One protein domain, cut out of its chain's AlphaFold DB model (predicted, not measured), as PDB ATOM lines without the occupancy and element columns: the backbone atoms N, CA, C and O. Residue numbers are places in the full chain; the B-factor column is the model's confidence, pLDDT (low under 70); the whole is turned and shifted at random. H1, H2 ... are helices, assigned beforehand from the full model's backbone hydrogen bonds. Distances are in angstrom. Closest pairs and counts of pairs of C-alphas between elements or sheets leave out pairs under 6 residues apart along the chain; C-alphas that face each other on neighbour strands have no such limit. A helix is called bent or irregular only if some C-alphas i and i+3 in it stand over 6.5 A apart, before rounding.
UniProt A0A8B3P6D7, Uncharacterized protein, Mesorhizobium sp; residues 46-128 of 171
ATOM      1  N   THR A  46     176.087 205.712 190.047       88.12
ATOM      2  CA  THR A  46     175.655 207.010 190.567       88.12
ATOM      3  C   THR A  46     175.498 206.965 192.084       88.12
ATOM      4  O   THR A  46     175.505 205.899 192.700       88.12
ATOM      5  N   MET A  47     175.375 208.140 192.701       91.50
ATOM      6  CA  MET A  47     175.143 208.243 194.137       91.50
ATOM      7  C   MET A  47     173.794 207.606 194.498       91.50
ATOM      8  O   MET A  47     172.777 207.893 193.857       91.50
ATOM      9  N   LYS A  48     173.794 206.730 195.507       90.75
ATOM     10  CA  LYS A  48     172.644 205.889 195.860       90.75
ATOM     11  C   LYS A  48     171.399 206.711 196.203       90.75
ATOM     12  O   LYS A  48     170.323 206.412 195.700       90.75
ATOM     13  N   GLU A  49     171.541 207.801 196.954       95.19
ATOM     14  CA  GLU A  49     170.415 208.635 197.385       95.19
ATOM     15  C   GLU A  49     169.745 209.322 196.194       95.19
ATOM     16  O   GLU A  49     168.519 209.356 196.091       95.19
ATOM     17  N   GLN A  50     170.553 209.806 195.247       95.00
ATOM     18  CA  GLN A  50     170.047 210.394 194.014       95.00
ATOM     19  C   GLN A  50     169.311 209.346 193.167       95.00
ATOM     20  O   GLN A  50     168.194 209.600 192.732       95.00
ATOM     21  N   ARG A  51     169.883 208.144 192.997       93.00
ATOM     22  CA  ARG A  51     169.244 207.026 192.274       93.00
ATOM     23  C   ARG A  51     167.880 206.659 192.864       93.00
ATOM     24  O   ARG A  51     166.919 206.445 192.121       93.00
ATOM     25  N   ILE A  52     167.811 206.558 194.190       95.38
ATOM     26  CA  ILE A  52     166.587 206.208 194.914       95.38
ATOM     27  C   ILE A  52     165.511 207.271 194.667       95.38
ATOM     28  O   ILE A  52     164.390 206.931 194.285       95.38
ATOM     29  N   LEU A  53     165.857 208.553 194.824       95.75
ATOM     30  CA  LEU A  53     164.923 209.664 194.622       95.75
ATOM     31  C   LEU A  53     164.465 209.795 193.171       95.75
ATOM     32  O   LEU A  53     163.267 209.914 192.933       95.75
ATOM     33  N   ASP A  54     165.377 209.682 192.205       94.38
ATOM     34  CA  ASP A  54     165.049 209.770 190.779       94.38
ATOM     35  C   ASP A  54     164.062 208.665 190.346       94.38
ATOM     36  O   ASP A  54     163.282 208.850 189.412       94.38
ATOM     37  N   THR A  55     164.043 207.534 191.061       94.31
ATOM     38  CA  THR A  55     163.073 206.452 190.841       94.31
ATOM     39  C   THR A  55     161.760 206.679 191.596       94.31
ATOM     40  O   THR A  55     160.679 206.488 191.035       94.31
ATOM     41  N   LEU A  56     161.822 207.071 192.873       94.56
ATOM     42  CA  LEU A  56     160.642 207.180 193.737       94.56
ATOM     43  C   LEU A  56     159.790 208.415 193.447       94.56
ATOM     44  O   LEU A  56     158.563 208.306 193.403       94.56
ATOM     45  N   GLU A  57     160.410 209.577 193.234       93.88
ATOM     46  CA  GLU A  57     159.708 210.846 193.015       93.88
ATOM     47  C   GLU A  57     158.652 210.779 191.902       93.88
ATOM     48  O   GLU A  57     157.497 211.123 192.174       93.88
ATOM     49  N   PRO A  58     158.955 210.301 190.678       93.19
ATOM     50  CA  PRO A  58     157.950 210.253 189.621       93.19
ATOM     51  C   PRO A  58     156.822 209.261 189.923       93.19
ATOM     52  O   PRO A  58     155.696 209.461 189.466       93.19
ATOM     53  N   VAL A  59     157.076 208.187 190.676       93.75
ATOM     54  CA  VAL A  59     156.054 207.181 191.019       93.75
ATOM     55  C   VAL A  59     155.114 207.705 192.103       93.75
ATOM     56  O   VAL A  59     153.895 207.565 191.983       93.75
ATOM     57  N   ILE A  60     155.666 208.339 193.136       93.00
ATOM     58  CA  ILE A  60     154.894 208.914 194.240       93.00
ATOM     59  C   ILE A  60     154.133 210.154 193.765       93.00
ATOM     60  O   ILE A  60     152.933 210.257 194.007       93.00
ATOM     61  N   GLY A  61     154.793 211.053 193.026       92.75
ATOM     62  CA  GLY A  61     154.181 212.274 192.494       92.75
ATOM     63  C   GLY A  61     153.059 212.012 191.485       92.75
ATOM     64  O   GLY A  61     152.173 212.843 191.321       92.75
ATOM     65  N   SER A  62     153.053 210.839 190.843       92.75
ATOM     66  CA  SER A  62     151.954 210.384 189.977       92.75
ATOM     67  C   SER A  62     150.903 209.535 190.700       92.75
ATOM     68  O   SER A  62     150.007 209.006 190.047       92.75
ATOM     69  N   HIS A  63     151.004 209.381 192.025       92.38
ATOM     70  CA  HIS A  63     150.114 208.554 192.846       92.38
ATOM     71  C   HIS A  63     149.994 207.093 192.367       92.38
ATOM     72  O   HIS A  63     148.940 206.473 192.495       92.38
ATOM     73  N   ARG A  64     151.075 206.524 191.810       91.06
ATOM     74  CA  ARG A  64     151.091 205.142 191.291       91.06
ATOM     75  C   ARG A  64     151.583 204.100 192.292       91.06
ATOM     76  O   ARG A  64     151.384 202.909 192.067       91.06
ATOM     77  N   LEU A  65     152.208 204.521 193.391       94.19
ATOM     78  CA  LEU A  65     152.575 203.625 194.487       94.19
ATOM     79  C   LEU A  65     151.394 203.487 195.453       94.19
ATOM     80  O   LEU A  65     151.110 204.402 196.221       94.19
ATOM     81  N   ILE A  66     150.722 202.337 195.414       94.00
ATOM     82  CA  ILE A  66     149.622 201.996 196.321       94.00
ATOM     83  C   ILE A  66     150.132 200.960 197.320       94.00
ATOM     84  O   ILE A  66     150.714 199.949 196.930       94.00
ATOM     85  N   VAL A  67     149.911 201.216 198.608       94.56
ATOM     86  CA  VAL A  67     150.380 200.370 199.708       94.56
ATOM     87  C   VAL A  67     149.187 199.964 200.565       94.56
ATOM     88  O   VAL A  67     148.370 200.807 200.929       94.56
ATOM     89  N   ASP A  68     149.085 198.673 200.877       96.69
ATOM     90  CA  ASP A  68     148.055 198.156 201.778       96.69
ATOM     91  C   ASP A  68     148.311 198.636 203.226       96.69
ATOM     92  O   ASP A  68     149.465 198.593 203.669       96.69
ATOM     93  N   PRO A  69     147.282 199.075 203.981       95.62
ATOM     94  CA  PRO A  69     147.429 199.499 205.376       95.62
ATOM     95  C   PRO A  69     148.174 198.499 206.277       95.62
ATOM     96  O   PRO A  69     148.967 198.907 207.124       95.62
ATOM     97  N   GLU A  70     148.003 197.193 206.055       96.88
ATOM     98  CA  GLU A  70     148.662 196.132 206.827       96.88
ATOM     99  C   GLU A  70     150.199 196.183 206.695       96.88
ATOM    100  O   GLU A  70     150.937 195.707 207.561       96.88
ATOM    101  N   VAL A  71     150.723 196.775 205.615       95.88
ATOM    102  CA  VAL A  71     152.170 196.946 205.416       95.88
ATOM    103  C   VAL A  71     152.756 197.917 206.438       95.88
ATOM    104  O   VAL A  71     153.870 197.682 206.899       95.88
ATOM    105  N   PHE A  72     152.020 198.958 206.836       95.56
ATOM    106  CA  PHE A  72     152.468 199.896 207.870       95.56
ATOM    107  C   PHE A  72     152.590 199.203 209.226       95.56
ATOM    108  O   PHE A  72     153.614 199.326 209.894       95.56
ATOM    109  N   GLU A  73     151.589 198.402 209.593       96.38
ATOM    110  CA  GLU A  73     151.599 197.622 210.834       96.38
ATOM    111  C   GLU A  73     152.749 196.607 210.852       96.38
ATOM    112  O   GLU A  73     153.450 196.452 211.853       96.38
ATOM    113  N   LYS A  74     152.991 195.933 209.722       96.56
ATOM    114  CA  LYS A  74     154.111 194.994 209.570       96.56
ATOM    115  C   LYS A  74     155.466 195.695 209.617       96.56
ATOM    116  O   LYS A  74     156.403 195.136 210.192       96.56
ATOM    117  N   ASP A  75     155.592 196.875 209.012       96.69
ATOM    118  CA  ASP A  75     156.815 197.675 209.052       96.69
ATOM    119  C   ASP A  75     157.145 198.053 210.501       96.69
ATOM    120  O   ASP A  75     158.239 197.715 210.960       96.69
ATOM    121  N   ASP A  76     156.175 198.589 211.246       95.69
ATOM    122  CA  ASP A  76     156.329 198.931 212.663       95.69
ATOM    123  C   ASP A  76     156.660 197.702 213.528       95.69
ATOM    124  O   ASP A  76     157.666 197.675 214.239       95.69
ATOM    125  N   ALA A  77     155.905 196.608 213.398       97.12
ATOM    126  CA  ALA A  77     156.175 195.383 214.151       97.12
ATOM    127  C   ALA A  77     157.585 194.826 213.870       97.12
ATOM    128  O   ALA A  77     158.271 194.329 214.768       97.12
ATOM    129  N   SER A  78     158.053 194.927 212.621       95.81
ATOM    130  CA  SER A  78     159.355 194.396 212.209       95.81
ATOM    131  C   SER A  78     160.552 195.150 212.798       95.81
ATOM    132  O   SER A  78     161.644 194.571 212.880       95.81
ATOM    133  N   ILE A  79     160.371 196.419 213.182       96.44
ATOM    134  CA  ILE A  79     161.442 197.258 213.730       96.44
ATOM    135  C   ILE A  79     161.507 197.208 215.260       96.44
ATOM    136  O   ILE A  79     162.561 197.505 215.816       96.44
ATOM    137  N   GLN A  80     160.454 196.752 215.955       96.38
ATOM    138  CA  GLN A  80     160.412 196.723 217.429       96.38
ATOM    139  C   GLN A  80     161.553 195.920 218.075       96.38
ATOM    140  O   GLN A  80     161.931 196.180 219.216       96.38
ATOM    141  N   LYS A  81     162.147 194.973 217.339       95.62
ATOM    142  CA  LYS A  81     163.320 194.196 217.774       95.62
ATOM    143  C   LYS A  81     164.608 195.020 217.920       95.62
ATOM    144  O   LYS A  81     165.562 194.532 218.518       95.62
ATOM    145  N   TYR A  82     164.672 196.209 217.322       94.69
ATOM    146  CA  TYR A  82     165.835 197.088 217.393       94.69
ATOM    147  C   TYR A  82     165.756 198.022 218.608       94.69
ATOM    148  O   TYR A  82     164.676 198.339 219.122       94.69
ATOM    149  N   GLU A  83     166.924 198.493 219.045       95.75
ATOM    150  CA  GLU A  83     167.049 199.483 220.115       95.75
ATOM    151  C   GLU A  83     166.325 200.784 219.757       95.75
ATOM    152  O   GLU A  83     166.351 201.226 218.606       95.75
ATOM    153  N   THR A  84     165.721 201.430 220.756       93.62
ATOM    154  CA  THR A  84     164.875 202.622 220.583       93.62
ATOM    155  C   THR A  84     165.556 203.732 219.782       93.62
ATOM    156  O   THR A  84     164.925 204.337 218.930       93.62
ATOM    157  N   LEU A  85     166.860 203.958 219.989       92.31
ATOM    158  CA  LEU A  85     167.615 205.023 219.313       92.31
ATOM    159  C   LEU A  85     167.804 204.807 217.804       92.31
ATOM    160  O   LEU A  85     168.122 205.754 217.091       92.31
ATOM    161  N   ILE A  86     167.680 203.571 217.316       93.50
ATOM    162  CA  ILE A  86     167.893 203.235 215.897       93.50
ATOM    163  C   ILE A  86     166.651 202.666 215.214       93.50
ATOM    164  O   ILE A  86     166.670 202.464 214.001       93.50
ATOM    165  N   ARG A  87     165.606 202.375 215.992       94.62
ATOM    166  CA  ARG A  87     164.395 201.683 215.561       94.62
ATOM    167  C   ARG A  87     163.751 202.370 214.366       94.62
ATOM    168  O   ARG A  87     163.587 201.739 213.325       94.62
ATOM    169  N   ASP A  88     163.481 203.662 214.498       94.12
ATOM    170  CA  ASP A  88     162.746 204.423 213.488       94.12
ATOM    171  C   ASP A  88     163.549 204.535 212.188       94.12
ATOM    172  O   ASP A  88     163.008 204.338 211.106       94.12
ATOM    173  N   HIS A  89     164.875 204.677 212.273       95.31
ATOM    174  CA  HIS A  89     165.753 204.688 211.098       95.31
ATOM    175  C   HIS A  89     165.725 203.379 210.281       95.31
ATOM    176  O   HIS A  89     166.194 203.360 209.142       95.31
ATOM    177  N   LYS A  90     165.214 202.272 210.841       95.69
ATOM    178  CA  LYS A  90     165.029 200.992 210.136       95.69
ATOM    179  C   LYS A  90     163.638 200.832 209.506       95.69
ATOM    180  O   LYS A  90     163.443 199.843 208.802       95.69
ATOM    181  N   SER A  91     162.701 201.756 209.735       96.94
ATOM    182  CA  SER A  91     161.383 201.779 209.082       96.94
ATOM    183  C   SER A  91     161.505 202.216 207.624       96.94
ATOM    184  O   SER A  91     162.209 203.182 207.325       96.94
ATOM    185  N   LEU A  92     160.781 201.555 206.712       96.81
ATOM    186  CA  LEU A  92     160.709 201.988 205.313       96.81
ATOM    187  C   LEU A  92     160.110 203.396 205.207       96.81
ATOM    188  O   LEU A  92     160.644 204.250 204.505       96.81
ATOM    189  N   PHE A  93     159.013 203.651 205.917       96.12
ATOM    190  CA  PHE A  93     158.286 204.914 205.808       96.12
ATOM    191  C   PHE A  93     159.060 206.077 206.426       96.12
ATOM    192  O   PHE A  93     159.048 207.174 205.873       96.12
ATOM    193  N   HIS A  94     159.803 205.836 207.511       96.31
ATOM    194  CA  HIS A  94     160.742 206.827 208.038       96.31
ATOM    195  C   HIS A  94     161.852 207.144 207.028       96.31
ATOM    196  O   HIS A  94     162.211 208.305 206.843       96.31
ATOM    197  N   GLN A  95     162.411 206.129 206.364       96.88
ATOM    198  CA  GLN A  95     163.437 206.335 205.336       96.88
ATOM    199  C   GLN A  95     162.889 207.145 204.155       96.88
ATOM    200  O   GLN A  95     163.540 208.084 203.708       96.88
ATOM    201  N   MET A  96     161.671 206.843 203.699       95.56
ATOM    202  CA  MET A  96     161.020 207.569 202.604       95.56
ATOM    203  C   MET A  96     160.783 209.052 202.914       95.56
ATOM    204  O   MET A  96     160.896 209.875 202.014       95.56
ATOM    205  N   THR A  97     160.461 209.409 204.161       94.56
ATOM    206  CA  THR A  97     160.189 210.808 204.541       94.56
ATOM    207  C   THR A  97     161.444 211.644 204.788       94.56
ATOM    208  O   THR A  97     161.350 212.868 204.778       94.56
ATOM    209  N   HIS A  98     162.602 211.011 205.000       95.19
ATOM    210  CA  HIS A  98     163.848 211.688 205.385       95.19
ATOM    211  C   HIS A  98     164.960 211.603 204.332       95.19
ATOM    212  O   HIS A  98     166.029 212.176 204.534       95.19
ATOM    213  N   ILE A  99     164.755 210.878 203.231       96.19
ATOM    214  CA  ILE A  99     165.759 210.794 202.171       96.19
ATOM    215  C   ILE A  99     165.887 212.124 201.411       96.19
ATOM    216  O   ILE A  99     164.898 212.727 201.003       96.19
ATOM    217  N   CYS A 100     167.127 212.559 201.182       95.25
ATOM    218  CA  CYS A 100     167.474 213.780 200.452       95.25
ATOM    219  C   CYS A 100     168.570 213.485 199.420       95.25
ATOM    220  O   CYS A 100     169.276 212.489 199.533       95.25
ATOM    221  N   ARG A 101     168.773 214.378 198.438       94.31
ATOM    222  CA  ARG A 101     169.849 214.265 197.421       94.31
ATOM    223  C   ARG A 101     171.258 214.531 197.969       94.31
ATOM    224  O   ARG A 101     172.201 214.693 197.200       94.31
ATOM    225  N   GLU A 102     171.398 214.614 199.283       94.12
ATOM    226  CA  GLU A 102     172.675 214.805 199.952       94.12
ATOM    227  C   GLU A 102     173.315 213.450 200.234       94.12
ATOM    228  O   GLU A 102     172.638 212.462 200.522       94.12
ATOM    229  N   LYS A 103     174.642 213.404 200.138       91.44
ATOM    230  CA  LYS A 103     175.393 212.198 200.466       91.44
ATOM    231  C   LYS A 103     175.207 211.868 201.948       91.44
ATOM    232  O   LYS A 103     175.317 212.764 202.781       91.44
ATOM    233  N   ASP A 104     174.988 210.591 202.260       91.88
ATOM    234  CA  ASP A 104     174.836 210.099 203.634       91.88
ATOM    235  C   ASP A 104     173.617 210.710 204.366       91.88
ATOM    236  O   ASP A 104     173.599 210.807 205.594       91.88
ATOM    237  N   ALA A 105     172.568 211.091 203.619       93.00
ATOM    238  CA  ALA A 105     171.337 211.674 204.171       93.00
ATOM    239  C   ALA A 105     170.604 210.743 205.156       93.00
ATOM    240  O   ALA A 105     169.929 211.203 206.078       93.00
ATOM    241  N   LEU A 106     170.734 209.426 204.977       94.00
ATOM    242  CA  LEU A 106     170.148 208.419 205.855       94.00
ATOM    243  C   LEU A 106     171.230 207.571 206.518       94.00
ATOM    244  O   LEU A 106     172.145 207.072 205.867       94.00
ATOM    245  N   ARG A 107     171.050 207.296 207.816       92.38
ATOM    246  CA  ARG A 107     171.887 206.332 208.549       92.38
ATOM    247  C   ARG A 107     171.728 204.902 208.023       92.38
ATOM    248  O   ARG A 107     172.681 204.129 208.053       92.38
ATOM    249  N   PHE A 108     170.516 204.545 207.603       93.31
ATOM    250  CA  PHE A 108     170.194 203.264 206.984       93.31
ATOM    251  C   PHE A 108     169.227 203.499 205.829       93.31
ATOM    252  O   PHE A 108     168.232 204.198 205.999       93.31
ATOM    253  N   ASP A 109     169.499 202.872 204.695       93.25
ATOM    254  CA  ASP A 109     168.746 202.997 203.446       93.25
ATOM    255  C   ASP A 109     168.317 201.640 202.865       93.25
ATOM    256  O   ASP A 109     167.670 201.590 201.825       93.25
ATOM    257  N   ASP A 110     168.598 200.542 203.575       92.44
ATOM    258  CA  ASP A 110     168.384 199.162 203.116       92.44
ATOM    259  C   ASP A 110     166.977 198.909 202.519       92.44
ATOM    260  O   ASP A 110     166.836 198.215 201.513       92.44
ATOM    261  N   ARG A 111     165.909 199.433 203.150       95.31
ATOM    262  CA  ARG A 111     164.523 199.160 202.715       95.31
ATOM    263  C   ARG A 111     164.096 200.067 201.571       95.31
ATOM    264  O   ARG A 111     163.460 199.588 200.634       95.31
ATOM    265  N   VAL A 112     164.415 201.357 201.657       96.25
ATOM    266  CA  VAL A 112     164.065 202.321 200.608       96.25
ATOM    267  C   VAL A 112     164.838 202.041 199.316       96.25
ATOM    268  O   VAL A 112     164.261 202.156 198.237       96.25
ATOM    269  N   ASP A 113     166.085 201.573 199.412       94.19
ATOM    270  CA  ASP A 113     166.870 201.162 198.249       94.19
ATOM    271  C   ASP A 113     166.293 199.899 197.594       94.19
ATOM    272  O   ASP A 113     166.060 199.869 196.386       94.19
ATOM    273  N   ALA A 114     165.919 198.891 198.393       93.62
ATOM    274  CA  ALA A 114     165.232 197.704 197.880       93.62
ATOM    275  C   ALA A 114     163.896 198.046 197.188       93.62
ATOM    276  O   ALA A 114     163.570 197.467 196.148       93.62
ATOM    277  N   LEU A 115     163.126 198.999 197.732       95.38
ATOM    278  CA  LEU A 115     161.903 199.491 197.095       95.38
ATOM    279  C   LEU A 115     162.208 200.203 195.771       95.38
ATOM    280  O   LEU A 115     161.523 199.958 194.779       95.38
ATOM    281  N   ALA A 116     163.230 201.059 195.734       95.00
ATOM    282  CA  ALA A 116     163.625 201.757 194.518       95.00
ATOM    283  C   ALA A 116     164.068 200.776 193.425       95.00
ATOM    284  O   ALA A 116     163.611 200.884 192.291       95.00
ATOM    285  N   MET A 117     164.871 199.764 193.766       93.50
ATOM    286  CA  MET A 117     165.261 198.710 192.825       93.50
ATOM    287  C   MET A 117     164.050 197.960 192.256       93.50
ATOM    288  O   MET A 117     163.981 197.720 191.049       93.50
ATOM    289  N   LEU A 118     163.071 197.629 193.106       92.62
ATOM    290  CA  LEU A 118     161.831 196.989 192.671       92.62
ATOM    291  C   LEU A 118     161.054 197.876 191.687       92.62
ATOM    292  O   LEU A 118     160.622 197.409 190.635       92.62
ATOM    293  N   LEU A 119     160.879 199.156 192.017       93.94
ATOM    294  CA  LEU A 119     160.150 200.099 191.168       93.94
ATOM    295  C   LEU A 119     160.864 200.357 189.845       93.94
ATOM    296  O   LEU A 119     160.202 200.396 188.812       93.94
ATOM    297  N   ALA A 120     162.192 200.476 189.853       93.00
ATOM    298  CA  ALA A 120     162.987 200.626 188.639       93.00
ATOM    299  C   ALA A 120     162.756 199.449 187.679       93.00
ATOM    300  O   ALA A 120     162.491 199.666 186.496       93.00
ATOM    301  N   HIS A 121     162.751 198.219 188.202       91.25
ATOM    302  CA  HIS A 121     162.454 197.027 187.411       91.25
ATOM    303  C   HIS A 121     161.042 197.068 186.800       91.25
ATOM    304  O   HIS A 121     160.869 196.791 185.616       91.25
ATOM    305  N   PHE A 122     160.024 197.482 187.566       89.81
ATOM    306  CA  PHE A 122     158.667 197.645 187.028       89.81
ATOM    307  C   PHE A 122     158.561 198.754 185.980       89.81
ATOM    308  O   PHE A 122     157.871 198.575 184.978       89.81
ATOM    309  N   ILE A 123     159.233 199.889 186.185       89.81
ATOM    310  CA  ILE A 123     159.267 200.988 185.213       89.81
ATOM    311  C   ILE A 123     159.879 200.508 183.897       89.81
ATOM    312  O   ILE A 123     159.329 200.784 182.832       89.81
ATOM    313  N   GLU A 124     160.974 199.753 183.960       88.12
ATOM    314  CA  GLU A 124     161.605 199.175 182.777       88.12
ATOM    315  C   GLU A 124     160.664 198.214 182.042       88.12
ATOM    316  O   GLU A 124     160.458 198.371 180.838       88.12
ATOM    317  N   MET A 125     160.026 197.282 182.760       84.50
ATOM    318  CA  MET A 125     159.057 196.356 182.166       84.50
ATOM    319  C   MET A 125     157.893 197.094 181.485       84.50
ATOM    320  O   MET A 125     157.541 196.782 180.348       84.50
ATOM    321  N   MET A 126     157.337 198.128 182.128       82.81
ATOM    322  CA  MET A 126     156.258 198.934 181.542       82.81
ATOM    323  C   MET A 126     156.709 199.693 180.283       82.81
ATOM    324  O   MET A 126     155.956 199.783 179.312       82.81
ATOM    325  N   ASN A 127     157.939 200.214 180.264       82.06
ATOM    326  CA  ASN A 127     158.497 200.913 179.101       82.06
ATOM    327  C   ASN A 127     158.753 199.965 177.917       82.06
ATOM    328  O   ASN A 127     158.533 200.337 176.757       82.06
ATOM    329  N   GLN A 128     159.196 198.734 178.189       76.94
ATOM    330  CA  GLN A 128     159.357 197.706 177.157       76.94
ATOM    331  C   GLN A 128     158.018 197.373 176.488       76.94
ATOM    332  O   GLN A 128     157.944 197.289 175.259       76.94
TER     333      GLN A 128
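AT A GLANCE: This is residues 46 to 128 of the 171 residues of an uncharacterized protein of Mesorhizobium sp (UniProt A0A8B3P6D7). A long helix, H5, makes one side of an all-helix domain; H1 crosses it slantwise, and the short H4 stands across its first end. H2 and H3 make a corner beyond that first end, while the far end of H5 runs on past H1. The printed part has 83 residues with five named helices, H1 to H5 in chain order, and no named strand. It is compact, with a radius of gyration of the C-alphas of 13.4 A and spans of 43 by 31 by 18 A.

IN THESE COORDINATES: Find C-alpha 48 at (172.644, 205.889, 195.860); from there H1, residues 48 to 61, runs 19.8 A. It is neither bent nor irregular, but only just: C-alphas 55 and 58 are 6.5 A apart. Next come H2, residues 69 to 79, 16.5 A long, and H3, residues 84 to 90, irregular with C-alphas 85 and 88 at 7.6 A. H4 is residues 92 to 98. H5, residues 110 to 128, runs 27.5 A to C-alpha 128 at (159.357, 197.706, 177.157).

HOW THE PARTS SIT: Look first at H1, which touches residues 112 to 120 of H5 at a steep tilt of 61 degrees; the closest C-alphas, of Ile 52 and Ala 116, are 5.4 A apart. H1 and H2 are apart. H2 and H3 only just touch, with 3 pairs of C-alphas within 8 A, the closest being Ile 79 and Arg 87 at 5.6 A. H4 touches residues 111 to 112 of H5, about perpendicular at 87 degrees, with the C-alphas of Leu 92 and Arg 111 closest at 5.4 A. The helix packing is mostly crossed, no touching pair being at a shallow tilt. In H4 and H5 every O i to N i+4 pair is within hydrogen-bond range, against 8 of 10 in H1, 6 of 7 in H2 and 1 of 3 in H3, where 2 of 4 O i to N i+3 pairs are.

THE WHOLE: The C-alphas farthest apart, of Thr 84 and Gln 128, are 44.1 A apart. The printed part has no cut, and its one long link, 11 residues, joins H4 to H5. The mean pLDDT of the printed part is 93.6, and no printed residue is under 70.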